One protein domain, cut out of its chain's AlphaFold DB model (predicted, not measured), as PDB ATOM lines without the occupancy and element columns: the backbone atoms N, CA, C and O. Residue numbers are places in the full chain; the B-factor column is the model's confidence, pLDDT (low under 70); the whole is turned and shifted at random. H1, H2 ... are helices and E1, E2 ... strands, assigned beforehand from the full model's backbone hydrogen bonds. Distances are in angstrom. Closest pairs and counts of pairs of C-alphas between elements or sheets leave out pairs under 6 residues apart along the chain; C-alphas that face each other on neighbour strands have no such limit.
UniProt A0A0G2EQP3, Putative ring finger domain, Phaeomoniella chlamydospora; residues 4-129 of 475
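This is residues 4 to 129 of the 475 residues of the protein "Putative ring finger domain" of Phaeomoniella chlamydospora (UniProt A0A0G2EQP3). A curled, strongly twisted sheet of five strands runs through the middle of the model, with helix H3 over one face and helix H4 over the other. The short helices H1 and H2 lie off the sheet in the first part of the chain printed here, and long links loop round the rest. The printed part has 126 residues, with under half of them in named elements, in the order H1 H2 E1 E2 H3 E3 E4 H4 E5. The mixed sheet has the order E4 E3 E2 E1 E5, and the class is mixed, helices and strands. It is compact, with a radius of gyration of the C-alphas of 14.0 A, and spans 45 by 34 by 31 A.

Begin at residues 4 to 5, which pair antiparallel with residues 100 to 101 of E4, residues 99 to 102. H1, residues 8 to 11, is only just not on the sheet, with 4 pairs of C-alphas within 10 A; H2, residues 15 to 19, is not on it, with 0 pairs. Next find E1, residues 23 to 29, whose pairing is staggered: residues 23 to 26 pair with E5, residues 121 to 124, antiparallel, with N 122 and O 25 at 2.8 A, and residues 26 to 29 pair with E2, residues 42 to 47, parallel, with N 43 and O 26 at 2.8 A. H3, residues 60 to 67, lies over E2 at a height over the sheet of 9.0 A and runs along the strands, at 5 degrees to E2 on the local plane; their closest C-alphas are those of Ser 47 and Ala 60, 6.7 A apart. E3, residues 76 to 80, is parallel to E2, with N 78 and O 44 at 2.8 A, and E2, H3 and E3 make a strand-helix-strand unit, two parallel neighbour strands with a helix between, its crossover right-handed. E4 is parallel to E3, with N 79 and O 100 at 2.8 A. H4, residues 105 to 112, is on the opposite face from H3, at a height over the sheet of 9.1 A, slantwise to the strands; the closest C-alphas of E3 and H4 are those of Tyr 80 and Ala 108, 6.1 A apart. In H2, H3 and H4 every O i to N i+4 pair is within hydrogen-bond range; H1 is too short for such a pair.

Find C-alpha 8 at (-36.199, -32.832, -26.229), where H1 begins its 5.0 A; H2 measures 6.3 A. E1 starts at C-alpha 23, (-46.269, -27.083, -39.548), and runs 16.8 A; E2 runs 16.2 A, H3 10.3 A, E3 13.1 A, E4 10.6 A and H4 10.2 A. E5, 9.9 A, ends at C-alpha 124, (-43.976, -31.145, -42.059).

The two C-alphas farthest apart are those of Asn 16 and Asp 55, 45.0 A. The printed part has no cut. The links E1 to E2, E2 to H3 and E3 to E4 are long. Mean pLDDT of the printed part is 74.4; 39 residues are under 70, among them 8 to 21, 90 to 97 and 115 to 121.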
ATOM      1  N   VAL A   4     -35.786 -35.473 -38.550       76.56
ATOM      2  CA  VAL A   4     -35.658 -35.958 -37.168       76.56
ATOM      3  C   VAL A   4     -35.684 -34.747 -36.232       76.56
ATOM      4  O   VAL A   4     -34.958 -33.790 -36.506       76.56
ATOM      5  N   PRO A   5     -36.510 -34.737 -35.170       76.56
ATOM      6  CA  PRO A   5     -36.495 -33.664 -34.178       76.56
ATOM      7  C   PRO A   5     -35.178 -33.666 -33.395       76.56
ATOM      8  O   PRO A   5     -34.662 -34.734 -33.064       76.56
ATOM      9  N   LEU A   6     -34.647 -32.481 -33.085       72.38
ATOM     10  CA  LEU A   6     -33.451 -32.329 -32.236       72.38
ATOM     11  C   LEU A   6     -33.760 -31.807 -30.829       72.38
ATOM     12  O   LEU A   6     -32.926 -31.920 -29.935       72.38
ATOM     13  N   THR A   7     -34.942 -31.236 -30.624       70.25
ATOM     14  CA  THR A   7     -35.402 -30.738 -29.330       70.25
ATOM     15  C   THR A   7     -36.030 -31.839 -28.488       70.25
ATOM     16  O   THR A   7     -36.908 -32.571 -28.944       70.25
ATOM     17  N   GLU A   8     -35.634 -31.900 -27.214       62.28
ATOM     18  CA  GLU A   8     -36.199 -32.832 -26.229       62.28
ATOM     19  C   GLU A   8     -37.732 -32.688 -26.142       62.28
ATOM     20  O   GLU A   8     -38.452 -33.687 -26.137       62.28
ATOM     21  N   THR A   9     -38.237 -31.450 -26.232       60.75
ATOM     22  CA  THR A   9     -39.670 -31.105 -26.247       60.75
ATOM     23  C   THR A   9     -40.455 -31.702 -27.417       60.75
ATOM     24  O   THR A   9     -41.651 -31.938 -27.264       60.75
ATOM     25  N   LEU A  10     -39.812 -32.008 -28.552       60.53
ATOM     26  CA  LEU A  10     -40.427 -32.767 -29.647       60.53
ATOM     27  C   LEU A  10     -40.265 -34.282 -29.484       60.53
ATOM     28  O   LEU A  10     -41.095 -35.028 -29.991       60.53
ATOM     29  N   THR A  11     -39.226 -34.759 -28.791       60.50
ATOM     30  CA  THR A  11     -39.038 -36.201 -28.537       60.50
ATOM     31  C   THR A  11     -39.928 -36.746 -27.417       60.50
ATOM     32  O   THR A  11     -40.240 -37.934 -27.428       60.50
ATOM     33  N   GLU A  12     -40.371 -35.895 -26.485       57.56
ATOM     34  CA  GLU A  12     -41.274 -36.254 -25.378       57.56
ATOM     35  C   GLU A  12     -42.769 -36.001 -25.676       57.56
ATOM     36  O   GLU A  12     -43.616 -36.163 -24.792       57.56
ATOM     37  N   LEU A  13     -43.133 -35.616 -26.908       60.88
ATOM     38  CA  LEU A  13     -44.540 -35.462 -27.296       60.88
ATOM     39  C   LEU A  13     -45.308 -36.783 -27.125       60.88
ATOM     40  O   LEU A  13     -44.878 -37.847 -27.563       60.88
ATOM     41  N   SER A  14     -46.500 -36.714 -26.531       59.41
ATOM     42  CA  SER A  14     -47.429 -37.853 -26.513       59.41
ATOM     43  C   SER A  14     -47.952 -38.160 -27.920       59.41
ATOM     44  O   SER A  14     -48.158 -37.224 -28.693       59.41
ATOM     45  N   ASP A  15     -48.293 -39.418 -28.215       60.81
ATOM     46  CA  ASP A  15     -48.789 -39.857 -29.535       60.81
ATOM     47  C   ASP A  15     -49.921 -38.965 -30.091       60.81
ATOM     48  O   ASP A  15     -49.867 -38.517 -31.234       60.81
ATOM     49  N   ASN A  16     -50.895 -38.599 -29.248       57.56
ATOM     50  CA  ASN A  16     -52.015 -37.719 -29.624       57.56
ATOM     51  C   ASN A  16     -51.570 -36.302 -30.043       57.56
ATOM     52  O   ASN A  16     -52.252 -35.638 -30.820       57.56
ATOM     53  N   ALA A  17     -50.452 -35.815 -29.496       60.06
ATOM     54  CA  ALA A  17     -49.886 -34.516 -29.844       60.06
ATOM     55  C   ALA A  17     -49.111 -34.598 -31.168       60.06
ATOM     56  O   ALA A  17     -49.261 -33.704 -32.000       60.06
ATOM     57  N   PHE A  18     -48.380 -35.696 -31.409       62.22
ATOM     58  CA  PHE A  18     -47.786 -35.988 -32.718       62.22
ATOM     59  C   PHE A  18     -48.846 -36.084 -33.825       62.22
ATOM     60  O   PHE A  18     -48.665 -35.466 -34.869       62.22
ATOM     61  N   GLU A  19     -49.976 -36.771 -33.612       59.59
ATOM     62  CA  GLU A  19     -51.060 -36.832 -34.616       59.59
ATOM     63  C   GLU A  19     -51.647 -35.450 -34.964       59.59
ATOM     64  O   GLU A  19     -52.147 -35.248 -36.071       59.59
ATOM     65  N   SER A  20     -51.557 -34.479 -34.046       60.47
ATOM     66  CA  SER A  20     -51.971 -33.088 -34.276       60.47
ATOM     67  C   SER A  20     -50.871 -32.176 -34.839       60.47
ATOM     68  O   SER A  20     -51.153 -31.027 -35.184       60.47
ATOM     69  N   PHE A  21     -49.624 -32.651 -34.928       69.25
ATOM     70  CA  PHE A  21     -48.475 -31.832 -35.299       69.25
ATOM     71  C   PHE A  21     -48.378 -31.668 -36.822       69.25
ATOM     72  O   PHE A  21     -48.008 -32.592 -37.546       69.25
ATOM     73  N   ASN A  22     -48.687 -30.466 -37.306       73.06
ATOM     74  CA  ASN A  22     -48.543 -30.074 -38.703       73.06
ATOM     75  C   ASN A  22     -48.064 -28.618 -38.764       73.06
ATOM     76  O   ASN A  22     -48.777 -27.724 -38.315       73.06
ATOM     77  N   ILE A  23     -46.870 -28.405 -39.317       77.81
ATOM     78  CA  ILE A  23     -46.269 -27.083 -39.548       77.81
ATOM     79  C   ILE A  23     -46.297 -26.807 -41.050       77.81
ATOM     80  O   ILE A  23     -45.881 -27.669 -41.836       77.81
ATOM     81  N   THR A  24     -46.789 -25.631 -41.458       78.31
ATOM     82  CA  THR A  24     -47.042 -25.314 -42.875       78.31
ATOM     83  C   THR A  24     -46.627 -23.893 -43.248       78.31
ATOM     84  O   THR A  24     -47.445 -22.974 -43.234       78.31
ATOM     85  N   GLY A  25     -45.378 -23.733 -43.681       79.44
ATOM     86  CA  GLY A  25     -44.801 -22.442 -44.062       79.44
ATOM     87  C   GLY A  25     -44.115 -22.465 -45.425       79.44
ATOM     88  O   GLY A  25     -43.999 -23.513 -46.069       79.44
ATOM     89  N   ASN A  26     -43.636 -21.313 -45.899       83.88
ATOM     90  CA  ASN A  26     -42.734 -21.298 -47.052       83.88
ATOM     91  C   ASN A  26     -41.314 -21.640 -46.585       83.88
ATOM     92  O   ASN A  26     -40.788 -20.999 -45.680       83.88
ATOM     93  N   LEU A  27     -40.680 -22.635 -47.202       83.19
ATOM     94  CA  LEU A  27     -39.290 -22.967 -46.891       83.19
ATOM     95  C   LEU A  27     -38.372 -21.840 -47.396       83.19
ATOM     96  O   LEU A  27     -38.528 -21.394 -48.528       83.19
ATOM     97  N   VAL A  28     -37.397 -21.383 -46.613       84.12
ATOM     98  CA  VAL A  28     -36.454 -20.316 -46.999       84.12
ATOM     99  C   VAL A  28     -35.029 -20.777 -46.716       84.12
ATOM    100  O   VAL A  28     -34.707 -21.084 -45.574       84.12
ATOM    101  N   ASN A  29     -34.163 -20.808 -47.735       85.88
ATOM    102  CA  ASN A  29     -32.741 -21.102 -47.533       85.88
ATOM    103  C   ASN A  29     -32.058 -19.922 -46.804       85.88
ATOM    104  O   ASN A  29     -31.895 -18.826 -47.355       85.88
ATOM    105  N   THR A  30     -31.734 -20.137 -45.529       81.69
ATOM    106  CA  THR A  30     -31.283 -19.116 -44.578       81.69
ATOM    107  C   THR A  30     -29.778 -19.178 -44.376       81.69
ATOM    108  O   THR A  30     -29.278 -20.017 -43.635       81.69
ATOM    109  N   ASN A  31     -29.084 -18.217 -44.974       80.56
ATOM    110  CA  ASN A  31     -27.671 -17.911 -44.780       80.56
ATOM    111  C   ASN A  31     -27.544 -16.559 -44.040       80.56
ATOM    112  O   ASN A  31     -28.536 -15.822 -43.956       80.56
ATOM    113  N   PRO A  32     -26.347 -16.148 -43.564       78.25
ATOM    114  CA  PRO A  32     -26.169 -14.885 -42.830       78.25
ATOM    115  C   PRO A  32     -26.679 -13.641 -43.578       78.25
ATOM    116  O   PRO A  32     -27.066 -12.655 -42.959       78.25
ATOM    117  N   ASN A  33     -26.721 -13.707 -44.913       75.19
ATOM    118  CA  ASN A  33     -27.188 -12.636 -45.794       75.19
ATOM    119  C   ASN A  33     -28.700 -12.684 -46.112       75.19
ATOM    120  O   ASN A  33     -29.244 -11.674 -46.549       75.19
ATOM    121  N   THR A  34     -29.382 -13.827 -45.935       76.62
ATOM    122  CA  THR A  34     -30.817 -13.998 -46.272       76.62
ATOM    123  C   THR A  34     -31.732 -14.064 -45.051       76.62
ATOM    124  O   THR A  34     -32.949 -13.955 -45.197       76.62
ATOM    125  N   ILE A  35     -31.178 -14.151 -43.839       78.75
ATOM    126  CA  ILE A  35     -31.924 -14.161 -42.568       78.75
ATOM    127  C   ILE A  35     -32.864 -12.951 -42.378       78.75
ATOM    128  O   ILE A  35     -33.914 -13.065 -41.754       78.75
ATOM    129  N   SER A  36     -32.542 -11.808 -42.990       79.19
ATOM    130  CA  SER A  36     -33.354 -10.582 -43.001       79.19
ATOM    131  C   SER A  36     -34.514 -10.587 -44.013       79.19
ATOM    132  O   SER A  36     -35.235  -9.595 -44.112       79.19
ATOM    133  N   SER A  37     -34.692 -11.670 -44.779       77.06
ATOM    134  CA  SER A  37     -35.774 -11.827 -45.770       77.06
ATOM    135  C   SER A  37     -36.922 -12.742 -45.320       77.06
ATOM    136  O   SER A  37     -37.924 -12.845 -46.031       77.06
ATOM    137  N   LEU A  38     -36.783 -13.363 -44.141       81.25
ATOM    138  CA  LEU A  38     -37.806 -14.186 -43.492       81.25
ATOM    139  C   LEU A  38     -39.056 -13.381 -43.121       81.25
ATOM    140  O   LEU A  38     -38.991 -12.188 -42.808       81.25
ATOM    141  N   LYS A  39     -40.193 -14.072 -43.109       82.12
ATOM    142  CA  LYS A  39     -41.494 -13.580 -42.658       82.12
ATOM    143  C   LYS A  39     -42.052 -14.465 -41.547       82.12
ATOM    144  O   LYS A  39     -41.628 -15.600 -41.349       82.12
ATOM    145  N   ASP A  40     -43.055 -13.926 -40.868       80.25
ATOM    146  CA  ASP A  40     -43.937 -14.677 -39.978       80.25
ATOM    147  C   ASP A  40     -44.612 -15.819 -40.770       80.25
ATOM    148  O   ASP A  40     -45.188 -15.571 -41.833       80.25
ATOM    149  N   GLY A  41     -44.472 -17.062 -40.299       78.25
ATOM    150  CA  GLY A  41     -44.906 -18.272 -41.019       78.25
ATOM    151  C   GLY A  41     -43.939 -18.822 -42.088       78.25
ATOM    152  O   GLY A  41     -44.323 -19.704 -42.857       78.25
ATOM    153  N   ASP A  42     -42.692 -18.343 -42.179       85.88
ATOM    154  CA  ASP A  42     -41.652 -19.008 -42.984       85.88
ATOM    155  C   ASP A  42     -40.936 -20.115 -42.176       85.88
ATOM    156  O   ASP A  42     -40.775 -20.029 -40.957       85.88
ATOM    157  N   ILE A  43     -40.460 -21.159 -42.862       85.75
ATOM    158  CA  ILE A  43     -39.633 -22.238 -42.294       85.75
ATOM    159  C   ILE A  43     -38.180 -21.988 -42.706       85.75
ATOM    160  O   ILE A  43     -37.857 -22.000 -43.895       85.75
ATOM    161  N   ALA A  44     -37.289 -21.801 -41.735       86.81
ATOM    162  CA  ALA A  44     -35.868 -21.599 -41.993       86.81
ATOM    163  C   ALA A  44     -35.180 -22.918 -42.385       86.81
ATOM    164  O   ALA A  44     -35.386 -23.949 -41.744       86.81
ATOM    165  N   TYR A  45     -34.348 -22.882 -43.423       87.69
ATOM    166  CA  TYR A  45     -33.589 -24.019 -43.942       87.69
ATOM    167  C   TYR A  45     -32.100 -23.662 -43.946       87.69
ATOM    168  O   TYR A  45     -31.640 -22.909 -44.804       87.69
ATOM    169  N   LEU A  46     -31.364 -24.145 -42.946       88.56
ATOM    170  CA  LEU A  46     -30.019 -23.689 -42.589       88.56
ATOM    171  C   LEU A  46     -28.979 -24.786 -42.849       88.56
ATOM    172  O   LEU A  46     -29.121 -25.900 -42.342       88.56
ATOM    173  N   SER A  47     -27.920 -24.458 -43.596       88.81
ATOM    174  CA  SER A  47     -26.791 -25.373 -43.799       88.81
ATOM    175  C   SER A  47     -25.893 -25.435 -42.561       88.81
ATOM    176  O   SER A  47     -25.610 -24.416 -41.927       88.81
ATOM    177  N   CYS A  48     -25.416 -26.635 -42.252       87.31
ATOM    178  CA  CYS A  48     -24.486 -26.928 -41.167       87.31
ATOM    179  C   CYS A  48     -23.025 -27.021 -41.634       87.31
ATOM    180  O   CYS A  48     -22.133 -27.134 -40.796       87.31
ATOM    181  N   ASP A  49     -22.784 -26.991 -42.947       85.56
ATOM    182  CA  ASP A  49     -21.477 -27.281 -43.535       85.56
ATOM    183  C   ASP A  49     -20.608 -26.021 -43.548       85.56
ATOM    184  O   ASP A  49     -21.019 -24.993 -44.087       85.56
ATOM    185  N   ASP A  50     -19.370 -26.098 -43.046       79.31
ATOM    186  CA  ASP A  50     -18.422 -24.968 -43.068       79.31
ATOM    187  C   ASP A  50     -18.210 -24.404 -44.493       79.31
ATOM    188  O   ASP A  50     -17.959 -23.214 -44.669       79.31
ATOM    189  N   SER A  51     -18.369 -25.234 -45.532       76.44
ATOM    190  CA  SER A  51     -18.290 -24.828 -46.942       76.44
ATOM    191  C   SER A  51     -19.427 -23.919 -47.427       76.44
ATOM    192  O   SER A  51     -19.321 -23.386 -48.528       76.44
ATOM    193  N   ALA A  52     -20.492 -23.725 -46.645       74.38
ATOM    194  CA  ALA A  52     -21.550 -22.751 -46.930       74.38
ATOM    195  C   ALA A  52     -21.235 -21.331 -46.399       74.38
ATOM    196  O   ALA A  52     -22.023 -20.409 -46.619       74.38
ATOM    197  N   TYR A  53     -20.101 -21.140 -45.709       78.69
ATOM    198  CA  TYR A  53     -19.748 -19.903 -45.002       78.69
ATOM    199  C   TYR A  53     -18.367 -19.373 -45.431       78.69
ATOM    200  O   TYR A  53     -17.354 -19.669 -44.799       78.69
ATOM    201  N   ASP A  54     -18.336 -18.538 -46.479       64.75
ATOM    202  CA  ASP A  54     -17.120 -18.093 -47.201       64.75
ATOM    203  C   ASP A  54     -15.946 -17.562 -46.341       64.75
ATOM    204  O   ASP A  54     -14.793 -17.657 -46.763       64.75
ATOM    205  N   ASP A  55     -16.205 -17.005 -45.149       59.69
ATOM    206  CA  ASP A  55     -15.197 -16.328 -44.312       59.69
ATOM    207  C   ASP A  55     -14.834 -17.054 -42.997       59.69
ATOM    208  O   ASP A  55     -13.904 -16.633 -42.304       59.69
ATOM    209  N   GLY A  56     -15.569 -18.091 -42.576       59.22
ATOM    210  CA  GLY A  56     -15.337 -18.816 -41.307       59.22
ATOM    211  C   GLY A  56     -15.476 -18.005 -39.996       59.22
ATOM    212  O   GLY A  56     -15.392 -18.570 -38.907       59.22
ATOM    213  N   VAL A  57     -15.702 -16.687 -40.069       61.84
ATOM    214  CA  VAL A  57     -15.963 -15.794 -38.918       61.84
ATOM    215  C   VAL A  57     -17.421 -15.879 -38.449       61.84
ATOM    216  O   VAL A  57     -17.712 -15.650 -37.276       61.84
ATOM    217  N   ILE A  58     -18.333 -16.224 -39.359       71.31
ATOM    218  CA  ILE A  58     -19.759 -16.429 -39.101       71.31
ATOM    219  C   ILE A  58     -20.100 -17.832 -39.596       71.31
ATOM    220  O   ILE A  58     -20.120 -18.050 -40.800       71.31
ATOM    221  N   GLY A  59     -20.346 -18.770 -38.680       76.75
ATOM    222  CA  GLY A  59     -20.757 -20.141 -39.003       76.75
ATOM    223  C   GLY A  59     -22.227 -20.421 -38.677       76.75
ATOM    224  O   GLY A  59     -22.944 -19.552 -38.166       76.75
ATOM    225  N   ALA A  60     -22.646 -21.669 -38.905       80.31
ATOM    226  CA  ALA A  60     -24.015 -22.149 -38.687       80.31
ATOM    227  C   ALA A  60     -24.556 -21.891 -37.267       80.31
ATOM    228  O   ALA A  60     -25.735 -21.597 -37.087       80.31
ATOM    229  N   SER A  61     -23.697 -21.939 -36.242       80.44
ATOM    230  CA  SER A  61     -24.082 -21.668 -34.850       80.44
ATOM    231  C   SER A  61     -24.583 -20.235 -34.633       80.44
ATOM    232  O   SER A  61     -25.596 -20.038 -33.964       80.44
ATOM    233  N   TRP A  62     -23.922 -19.239 -35.231       82.50
ATOM    234  CA  TRP A  62     -24.325 -17.833 -35.127       82.50
ATOM    235  C   TRP A  62     -25.600 -17.545 -35.921       82.50
ATOM    236  O   TRP A  62     -26.459 -16.782 -35.476       82.50
ATOM    237  N   THR A  63     -25.758 -18.182 -37.086       84.00
ATOM    238  CA  THR A  63     -26.994 -18.063 -37.874       84.00
ATOM    239  C   THR A  63     -28.167 -18.716 -37.154       84.00
ATOM    240  O   THR A  63     -29.230 -18.108 -37.094       84.00
ATOM    241  N   PHE A  64     -27.976 -19.880 -36.525       84.94
ATOM    242  CA  PHE A  64     -28.997 -20.518 -35.692       84.94
ATOM    243  C   PHE A  64     -29.388 -19.662 -34.475       84.94
ATOM    244  O   PHE A  64     -30.575 -19.452 -34.232       84.94
ATOM    245  N   GLU A  65     -28.416 -19.123 -33.729       83.88
ATOM    246  CA  GLU A  65     -28.703 -18.244 -32.586       83.88
ATOM    247  C   GLU A  65     -29.489 -16.999 -33.030       83.88
ATOM    248  O   GLU A  65     -30.496 -16.646 -32.407       83.88
ATOM    249  N   THR A  66     -29.111 -16.408 -34.168       83.81
ATOM    250  CA  THR A  66     -29.833 -15.280 -34.770       83.81
ATOM    251  C   THR A  66     -31.250 -15.681 -35.201       83.81
ATOM    252  O   THR A  66     -32.188 -14.962 -34.878       83.81
ATOM    253  N   LEU A  67     -31.459 -16.844 -35.836       83.38
ATOM    254  CA  LEU A  67     -32.801 -17.346 -36.187       83.38
ATOM    255  C   LEU A  67     -33.689 -17.525 -34.949       83.38
ATOM    256  O   LEU A  67     -34.852 -17.133 -34.967       83.38
ATOM    257  N   SER A  68     -33.129 -18.057 -33.857       79.00
ATOM    258  CA  SER A  68     -33.843 -18.272 -32.589       79.00
ATOM    259  C   SER A  68     -34.193 -16.982 -31.824       79.00
ATOM    260  O   SER A  68     -34.826 -17.042 -30.768       79.00
ATOM    261  N   THR A  69     -33.749 -15.821 -32.320       78.69
ATOM    262  CA  THR A  69     -33.932 -14.501 -31.694       78.69
ATOM    263  C   THR A  69     -34.357 -13.400 -32.678       78.69
ATOM    264  O   THR A  69     -34.368 -12.227 -32.306       78.69
ATOM    265  N   ASN A  70     -34.714 -13.760 -33.915       77.44
ATOM    266  CA  ASN A  70     -35.144 -12.822 -34.952       77.44
ATOM    267  C   ASN A  70     -36.613 -12.409 -34.761       77.44
ATOM    268  O   ASN A  70     -37.425 -13.211 -34.311       77.44
ATOM    269  N   ASP A  71     -36.961 -11.190 -35.176       75.12
ATOM    270  CA  ASP A  71     -38.345 -10.712 -35.275       75.12
ATOM    271  C   ASP A  71     -38.645 -10.396 -36.757       75.12
ATOM    272  O   ASP A  71     -38.091  -9.426 -37.287       75.12
ATOM    273  N   PRO A  72     -39.509 -11.163 -37.454       73.75
ATOM    274  CA  PRO A  72     -40.305 -12.291 -36.962       73.75
ATOM    275  C   PRO A  72     -39.495 -13.582 -36.754       73.75
ATOM    276  O   PRO A  72     -38.499 -13.836 -37.438       73.75
ATOM    277  N   LEU A  73     -39.985 -14.423 -35.840       81.06
ATOM    278  CA  LEU A  73     -39.505 -15.791 -35.642       81.06
ATOM    279  C   LEU A  73     -40.007 -16.708 -36.779       81.06
ATOM    280  O   LEU A  73     -41.148 -16.551 -37.218       81.06
ATOM    281  N   PRO A  74     -39.203 -17.686 -37.239       83.06
ATOM    282  CA  PRO A  74     -39.673 -18.725 -38.154       83.06
ATOM    283  C   PRO A  74     -40.617 -19.713 -37.443       83.06
ATOM    284  O   PRO A  74     -40.531 -19.896 -36.231       83.06
ATOM    285  N   GLU A  75     -41.481 -20.404 -38.193       83.62
ATOM    286  CA  GLU A  75     -42.413 -21.413 -37.646       83.62
ATOM    287  C   GLU A  75     -41.697 -22.738 -37.313       83.62
ATOM    288  O   GLU A  75     -42.032 -23.417 -36.345       83.62
ATOM    289  N   ALA A  76     -40.660 -23.082 -38.086       83.69
ATOM    290  CA  ALA A  76     -39.731 -24.176 -37.810       83.69
ATOM    291  C   ALA A  76     -38.320 -23.851 -38.325       83.69
ATOM    292  O   ALA A  76     -38.155 -23.060 -39.258       83.69
ATOM    293  N   ILE A  77     -37.306 -24.506 -37.753       85.88
ATOM    294  CA  ILE A  77     -35.920 -24.472 -38.234       85.88
ATOM    295  C   ILE A  77     -35.513 -25.889 -38.649       85.88
ATOM    296  O   ILE A  77     -35.579 -26.828 -37.856       85.88
ATOM    297  N   ILE A  78     -35.076 -26.049 -39.896       87.56
ATOM    298  CA  ILE A  78     -34.563 -27.303 -40.451       87.56
ATOM    299  C   ILE A  78     -33.068 -27.140 -40.732       87.56
ATOM    300  O   ILE A  78     -32.659 -26.297 -41.528       87.56
ATOM    301  N   LEU A  79     -32.266 -27.984 -40.092       88.06
ATOM    302  CA  LEU A  79     -30.814 -28.053 -40.218       88.06
ATOM    303  C   LEU A  79     -30.408 -29.130 -41.227       88.06
ATOM    304  O   LEU A  79     -30.796 -30.292 -41.070       88.06
ATOM    305  N   TYR A  80     -29.614 -28.767 -42.231       88.44
ATOM    306  CA  TYR A  80     -29.210 -29.676 -43.302       88.44
ATOM    307  C   TYR A  80     -27.703 -29.688 -43.569       88.44
ATOM    308  O   TYR A  80     -27.002 -28.707 -43.335       88.44
ATOM    309  N   SER A  81     -27.220 -30.804 -44.109       88.06
ATOM    310  CA  SER A  81     -25.843 -30.984 -44.568       88.06
ATOM    311  C   SER A  81     -25.848 -31.663 -45.938       88.06
ATOM    312  O   SER A  81     -26.733 -32.468 -46.233       88.06
ATOM    313  N   GLU A  82     -24.883 -31.321 -46.788       84.25
ATOM    314  CA  GLU A  82     -24.602 -32.015 -48.048       84.25
ATOM    315  C   GLU A  82     -23.507 -33.087 -47.893       84.25
ATOM    316  O   GLU A  82     -23.354 -33.931 -48.781       84.25
ATOM    317  N   THR A  83     -22.759 -33.084 -46.781       82.88
ATOM    318  CA  THR A  83     -21.708 -34.073 -46.477       82.88
ATOM    319  C   THR A  83     -22.166 -35.170 -45.520       82.88
ATOM    320  O   THR A  83     -21.739 -36.318 -45.668       82.88
ATOM    321  N   ASP A  84     -23.046 -34.847 -44.572       83.00
ATOM    322  CA  ASP A  84     -23.373 -35.688 -43.423       83.00
ATOM    323  C   ASP A  84     -24.873 -35.997 -43.306       83.00
ATOM    324  O   ASP A  84     -25.748 -35.215 -43.671       83.00
ATOM    325  N   ASN A  85     -25.191 -37.168 -42.745       81.56
ATOM    326  CA  ASN A  85     -26.573 -37.668 -42.642       81.56
ATOM    327  C   ASN A  85     -27.384 -37.052 -41.483       81.56
ATOM    328  O   ASN A  85     -28.475 -37.531 -41.186       81.56
ATOM    329  N   HIS A  86     -26.823 -36.087 -40.754       81.62
ATOM    330  CA  HIS A  86     -27.496 -35.311 -39.709       81.62
ATOM    331  C   HIS A  86     -26.612 -34.136 -39.290       81.62
ATOM    332  O   HIS A  86     -25.388 -34.259 -39.255       81.62
ATOM    333  N   CYS A  87     -27.232 -33.036 -38.875       84.62
ATOM    334  CA  CYS A  87     -26.567 -32.034 -38.055       84.62
ATOM    335  C   CYS A  87     -26.752 -32.359 -36.571       84.62
ATOM    336  O   CYS A  87     -27.759 -32.944 -36.173       84.62
ATOM    337  N   ASN A  88     -25.823 -31.903 -35.734       80.50
ATOM    338  CA  ASN A  88     -26.001 -31.831 -34.287       80.50
ATOM    339  C   ASN A  88     -25.569 -30.436 -33.818       80.50
ATOM    340  O   ASN A  88     -24.467 -29.996 -34.145       80.50
ATOM    341  N   TYR A  89     -26.425 -29.742 -33.069       73.06
ATOM    342  CA  TYR A  89     -26.120 -28.439 -32.487       73.06
ATOM    343  C   TYR A  89     -26.211 -28.507 -30.960       73.06
ATOM    344  O   TYR A  89     -27.139 -29.073 -30.391       73.06
ATOM    345  N   SER A  90     -25.248 -27.883 -30.285       62.47
ATOM    346  CA  SER A  90     -25.214 -27.771 -28.825       62.47
ATOM    347  C   SER A  90     -25.513 -26.330 -28.417       62.47
ATOM    348  O   SER A  90     -24.596 -25.552 -28.146       62.47
ATOM    349  N   THR A  91     -26.791 -25.952 -28.369       57.91
ATOM    350  CA  THR A  91     -27.214 -24.626 -27.888       57.91
ATOM    351  C   THR A  91     -26.897 -24.434 -26.411       57.91
ATOM    352  O   THR A  91     -27.555 -25.001 -25.538       57.91
ATOM    353  N   SER A  92     -25.947 -23.552 -26.110       53.91
ATOM    354  CA  SER A  92     -25.607 -23.139 -24.748       53.91
ATOM    355  C   SER A  92     -26.636 -22.157 -24.156       53.91
ATOM    356  O   SER A  92     -26.300 -21.018 -23.844       53.91
ATOM    357  N   GLY A  93     -27.888 -22.605 -23.989       54.25
ATOM    358  CA  GLY A  93     -28.888 -21.935 -23.140       54.25
ATOM    359  C   GLY A  93     -30.236 -21.558 -23.770       54.25
ATOM    360  O   GLY A  93     -31.055 -20.972 -23.067       54.25
ATOM    361  N   ARG A  94     -30.497 -21.867 -25.049       59.19
ATOM    362  CA  ARG A  94     -31.803 -21.638 -25.705       59.19
ATOM    363  C   ARG A  94     -32.153 -22.771 -26.667       59.19
ATOM    364  O   ARG A  94     -31.445 -22.969 -27.643       59.19
ATOM    365  N   THR A  95     -33.256 -23.468 -26.423       59.41
ATOM    366  CA  THR A  95     -33.851 -24.435 -27.356       59.41
ATOM    367  C   THR A  95     -35.002 -23.771 -28.107       59.41
ATOM    368  O   THR A  95     -35.904 -23.226 -27.475       59.41
ATOM    369  N   PHE A  96     -34.985 -23.808 -29.440       69.50
ATOM    370  CA  PHE A  96     -36.135 -23.419 -30.259       69.50
ATOM    371  C   PHE A  96     -36.975 -24.668 -30.544       69.50
ATOM    372  O   PHE A  96     -36.482 -25.584 -31.202       69.50
ATOM    373  N   ASP A  97     -38.204 -24.731 -30.022       69.81
ATOM    374  CA  ASP A  97     -38.974 -25.981 -29.928       69.81
ATOM    375  C   ASP A  97     -39.148 -26.710 -31.267       69.81
ATOM    376  O   ASP A  97     -38.955 -27.921 -31.320       69.81
ATOM    377  N   ALA A  98     -39.418 -26.002 -32.365       77.00
ATOM    378  CA  ALA A  98     -39.619 -26.601 -33.686       77.00
ATOM    379  C   ALA A  98     -38.307 -26.763 -34.493       77.00
ATOM    380  O   ALA A  98     -38.221 -26.309 -35.637       77.00
ATOM    381  N   THR A  99     -37.277 -27.396 -33.909       84.31
ATOM    382  CA  THR A  99     -35.994 -27.663 -34.597       84.31
ATOM    383  C   THR A  99     -35.848 -29.116 -35.065       84.31
ATOM    384  O   THR A  99     -35.954 -30.061 -34.280       84.31
ATOM    385  N   PHE A 100     -35.509 -29.288 -36.344       84.00
ATOM    386  CA  PHE A 100     -35.338 -30.578 -37.018       84.00
ATOM    387  C   PHE A 100     -33.992 -30.671 -37.747       84.00
ATOM    388  O   PHE A 100     -33.414 -29.650 -38.111       84.00
ATOM    389  N   THR A 101     -33.534 -31.886 -38.063       86.25
ATOM    390  CA  THR A 101     -32.467 -32.117 -39.051       86.25
ATOM    391  C   THR A 101     -32.886 -33.067 -40.171       86.25
ATOM    392  O   THR A 101     -33.777 -33.904 -40.002       86.25
ATOM    393  N   THR A 102     -32.241 -32.935 -41.329       84.88
ATOM    394  CA  THR A 102     -32.426 -33.786 -42.508       84.88
ATOM    395  C   THR A 102     -31.596 -35.066 -42.407       84.88
ATOM    396  O   THR A 102     -30.399 -34.988 -42.153       84.88
ATOM    397  N   VAL A 103     -32.194 -36.230 -42.682       83.38
ATOM    398  CA  VAL A 103     -31.493 -37.536 -42.584       83.38
ATOM    399  C   VAL A 103     -30.752 -37.936 -43.876       83.38
ATOM    400  O   VAL A 103     -29.985 -38.895 -43.895       83.38
ATOM    401  N   ASP A 104     -31.007 -37.236 -44.983       82.56
ATOM    402  CA  ASP A 104     -30.564 -37.613 -46.331       82.56
ATOM    403  C   ASP A 104     -29.891 -36.410 -47.026       82.56
ATOM    404  O   ASP A 104     -30.599 -35.456 -47.372       82.56
ATOM    405  N   PRO A 105     -28.560 -36.434 -47.249       82.94
ATOM    406  CA  PRO A 105     -27.825 -35.308 -47.828       82.94
ATOM    407  C   PRO A 105     -28.114 -35.101 -49.325       82.94
ATOM    408  O   PRO A 105     -28.038 -33.979 -49.826       82.94
ATOM    409  N   MET A 106     -28.520 -36.149 -50.055       82.31
ATOM    410  CA  MET A 106     -28.910 -36.027 -51.467       82.31
ATOM    411  C   MET A 106     -30.249 -35.298 -51.593       82.31
ATOM    412  O   MET A 106     -30.399 -34.401 -52.424       82.31
ATOM    413  N   VAL A 107     -31.217 -35.638 -50.737       80.69
ATOM    414  CA  VAL A 107     -32.492 -34.911 -50.652       80.69
ATOM    415  C   VAL A 107     -32.275 -33.500 -50.104       80.69
ATOM    416  O   VAL A 107     -32.912 -32.572 -50.600       80.69
ATOM    417  N   ALA A 108     -31.366 -33.312 -49.142       82.94
ATOM    418  CA  ALA A 108     -31.036 -31.999 -48.593       82.94
ATOM    419  C   ALA A 108     -30.515 -31.028 -49.661       82.94
ATOM    420  O   ALA A 108     -31.066 -29.936 -49.833       82.94
ATOM    421  N   ARG A 109     -29.522 -31.456 -50.445       82.50
ATOM    422  CA  ARG A 109     -28.976 -30.686 -51.568       82.50
ATOM    423  C   ARG A 109     -30.029 -30.368 -52.631       82.50
ATOM    424  O   ARG A 109     -30.193 -29.223 -53.034       82.50
ATOM    425  N   VAL A 110     -30.837 -31.361 -53.013       81.94
ATOM    426  CA  VAL A 110     -31.932 -31.217 -53.996       81.94
ATOM    427  C   VAL A 110     -33.085 -30.315 -53.499       81.94
ATOM    428  O   VAL A 110     -33.934 -29.887 -54.292       81.94
ATOM    429  N   VAL A 111     -33.132 -29.998 -52.202       80.31
ATOM    430  CA  VAL A 111     -33.999 -28.961 -51.618       80.31
ATOM    431  C   VAL A 111     -33.285 -27.601 -51.563       80.31
ATOM    432  O   VAL A 111     -33.906 -26.599 -51.914       80.31
ATOM    433  N   ALA A 112     -31.990 -27.558 -51.231       78.81
ATOM    434  CA  ALA A 112     -31.172 -26.338 -51.239       78.81
ATOM    435  C   ALA A 112     -31.084 -25.694 -52.640       78.81
ATOM    436  O   ALA A 112     -31.387 -24.508 -52.796       78.81
ATOM    437  N   ASP A 113     -30.764 -26.500 -53.661       72.81
ATOM    438  CA  ASP A 113     -30.634 -26.107 -55.076       72.81
ATOM    439  C   ASP A 113     -31.920 -25.487 -55.653       72.81
ATOM    440  O   ASP A 113     -31.881 -24.741 -56.634       72.81
ATOM    441  N   ARG A 114     -33.092 -25.777 -55.067       70.12
ATOM    442  CA  ARG A 114     -34.389 -25.319 -55.593       70.12
ATOM    443  C   ARG A 114     -34.691 -23.837 -55.368       70.12
ATOM    444  O   ARG A 114     -35.734 -23.396 -55.843       70.12
ATOM    445  N   ASN A 115     -33.812 -23.093 -54.685       59.66
ATOM    446  CA  ASN A 115     -33.944 -21.664 -54.366       59.66
ATOM    447  C   ASN A 115     -35.386 -21.291 -53.982       59.66
ATOM    448  O   ASN A 115     -36.174 -20.762 -54.772       59.66
ATOM    449  N   THR A 116     -35.727 -21.587 -52.732       59.66
ATOM    450  CA  THR A 116     -37.096 -21.601 -52.198       59.66
ATOM    451  C   THR A 116     -37.730 -20.206 -52.009       59.66
ATOM    452  O   THR A 116     -38.755 -20.047 -51.354       59.66
ATOM    453  N   SER A 117     -37.173 -19.196 -52.686       52.84
ATOM    454  CA  SER A 117     -37.778 -17.883 -52.952       52.84
ATOM    455  C   SER A 117     -39.079 -17.961 -53.772       52.84
ATOM    456  O   SER A 117     -39.814 -16.978 -53.860       52.84
ATOM    457  N   SER A 118     -39.363 -19.103 -54.411       52.84
ATOM    458  CA  SER A 118     -40.654 -19.370 -55.054       52.84
ATOM    459  C   SER A 118     -41.632 -19.984 -54.049       52.84
ATOM    460  O   SER A 118     -41.315 -20.989 -53.414       52.84
ATOM    461  N   SER A 119     -42.816 -19.373 -53.924       54.16
ATOM    462  CA  SER A 119     -43.812 -19.639 -52.877       54.16
ATOM    463  C   SER A 119     -44.393 -21.058 -52.945       54.16
ATOM    464  O   SER A 119     -45.431 -21.284 -53.571       54.16
ATOM    465  N   ASN A 120     -43.721 -22.005 -52.297       62.59
ATOM    466  CA  ASN A 120     -44.095 -23.411 -52.228       62.59
ATOM    467  C   ASN A 120     -44.312 -23.769 -50.756       62.59
ATOM    468  O   ASN A 120     -43.351 -23.917 -50.004       62.59
ATOM    469  N   SER A 121     -45.575 -23.912 -50.349       65.69
ATOM    470  CA  SER A 121     -45.935 -24.284 -48.979       65.69
ATOM    471  C   SER A 121     -45.400 -25.677 -48.646       65.69
ATOM    472  O   SER A 121     -45.917 -26.690 -49.129       65.69
ATOM    473  N   PHE A 122     -44.358 -25.718 -47.825       71.38
ATOM    474  CA  PHE A 122     -43.757 -26.934 -47.311       71.38
ATOM    475  C   PHE A 122     -44.515 -27.355 -46.052       71.38
ATOM    476  O   PHE A 122     -44.736 -26.546 -45.155       71.38
ATOM    477  N   SER A 123     -44.944 -28.616 -46.004       67.81
ATOM    478  CA  SER A 123     -45.681 -29.182 -44.871       67.81
ATOM    479  C   SER A 123     -44.861 -30.285 -44.207       67.81
ATOM    480  O   SER A 123     -44.359 -31.193 -44.879       67.81
ATOM    481  N   ILE A 124     -44.700 -30.179 -42.888       71.06
ATOM    482  CA  ILE A 124     -43.976 -31.145 -42.059       71.06
ATOM    483  C   ILE A 124     -45.002 -32.072 -41.405       71.06
ATOM    484  O   ILE A 124     -45.741 -31.650 -40.520       71.06
ATOM    485  N   TYR A 125     -45.003 -33.341 -41.820       64.19
ATOM    486  CA  TYR A 125     -45.795 -34.407 -41.202       64.19
ATOM    487  C   TYR A 125     -44.872 -35.363 -40.431       64.19
ATOM    488  O   TYR A 125     -43.850 -35.778 -40.994       64.19
ATOM    489  N   PRO A 126     -45.206 -35.754 -39.188       58.47
ATOM    490  CA  PRO A 126     -44.439 -36.746 -38.443       58.47
ATOM    491  C   PRO A 126     -44.634 -38.156 -39.023       58.47
ATOM    492  O   PRO A 126     -45.749 -38.652 -39.173       58.47
ATOM    493  N   ASP A 127     -43.524 -38.825 -39.334       56.22
ATOM    494  CA  ASP A 127     -43.499 -40.206 -39.826       56.22
ATOM    495  C   ASP A 127     -43.409 -41.188 -38.644       56.22
ATOM    496  O   ASP A 127     -42.317 -41.571 -38.213       56.22
ATOM    497  N   LEU A 128     -44.569 -41.609 -38.119       51.72
ATOM    498  CA  LEU A 128     -44.664 -42.541 -36.983       51.72
ATOM    499  C   LEU A 128     -43.935 -43.883 -37.218       51.72
ATOM    500  O   LEU A 128     -43.634 -44.580 -36.248       51.72
ATOM    501  N   SER A 129     -43.587 -44.245 -38.463       53.03
ATOM    502  CA  SER A 129     -42.825 -45.473 -38.749       53.03
ATOM    503  C   SER A 129     -41.394 -45.466 -38.190       53.03
ATOM    504  O   SER A 129     -40.764 -46.520 -38.115       53.03
TER     505      SER A 129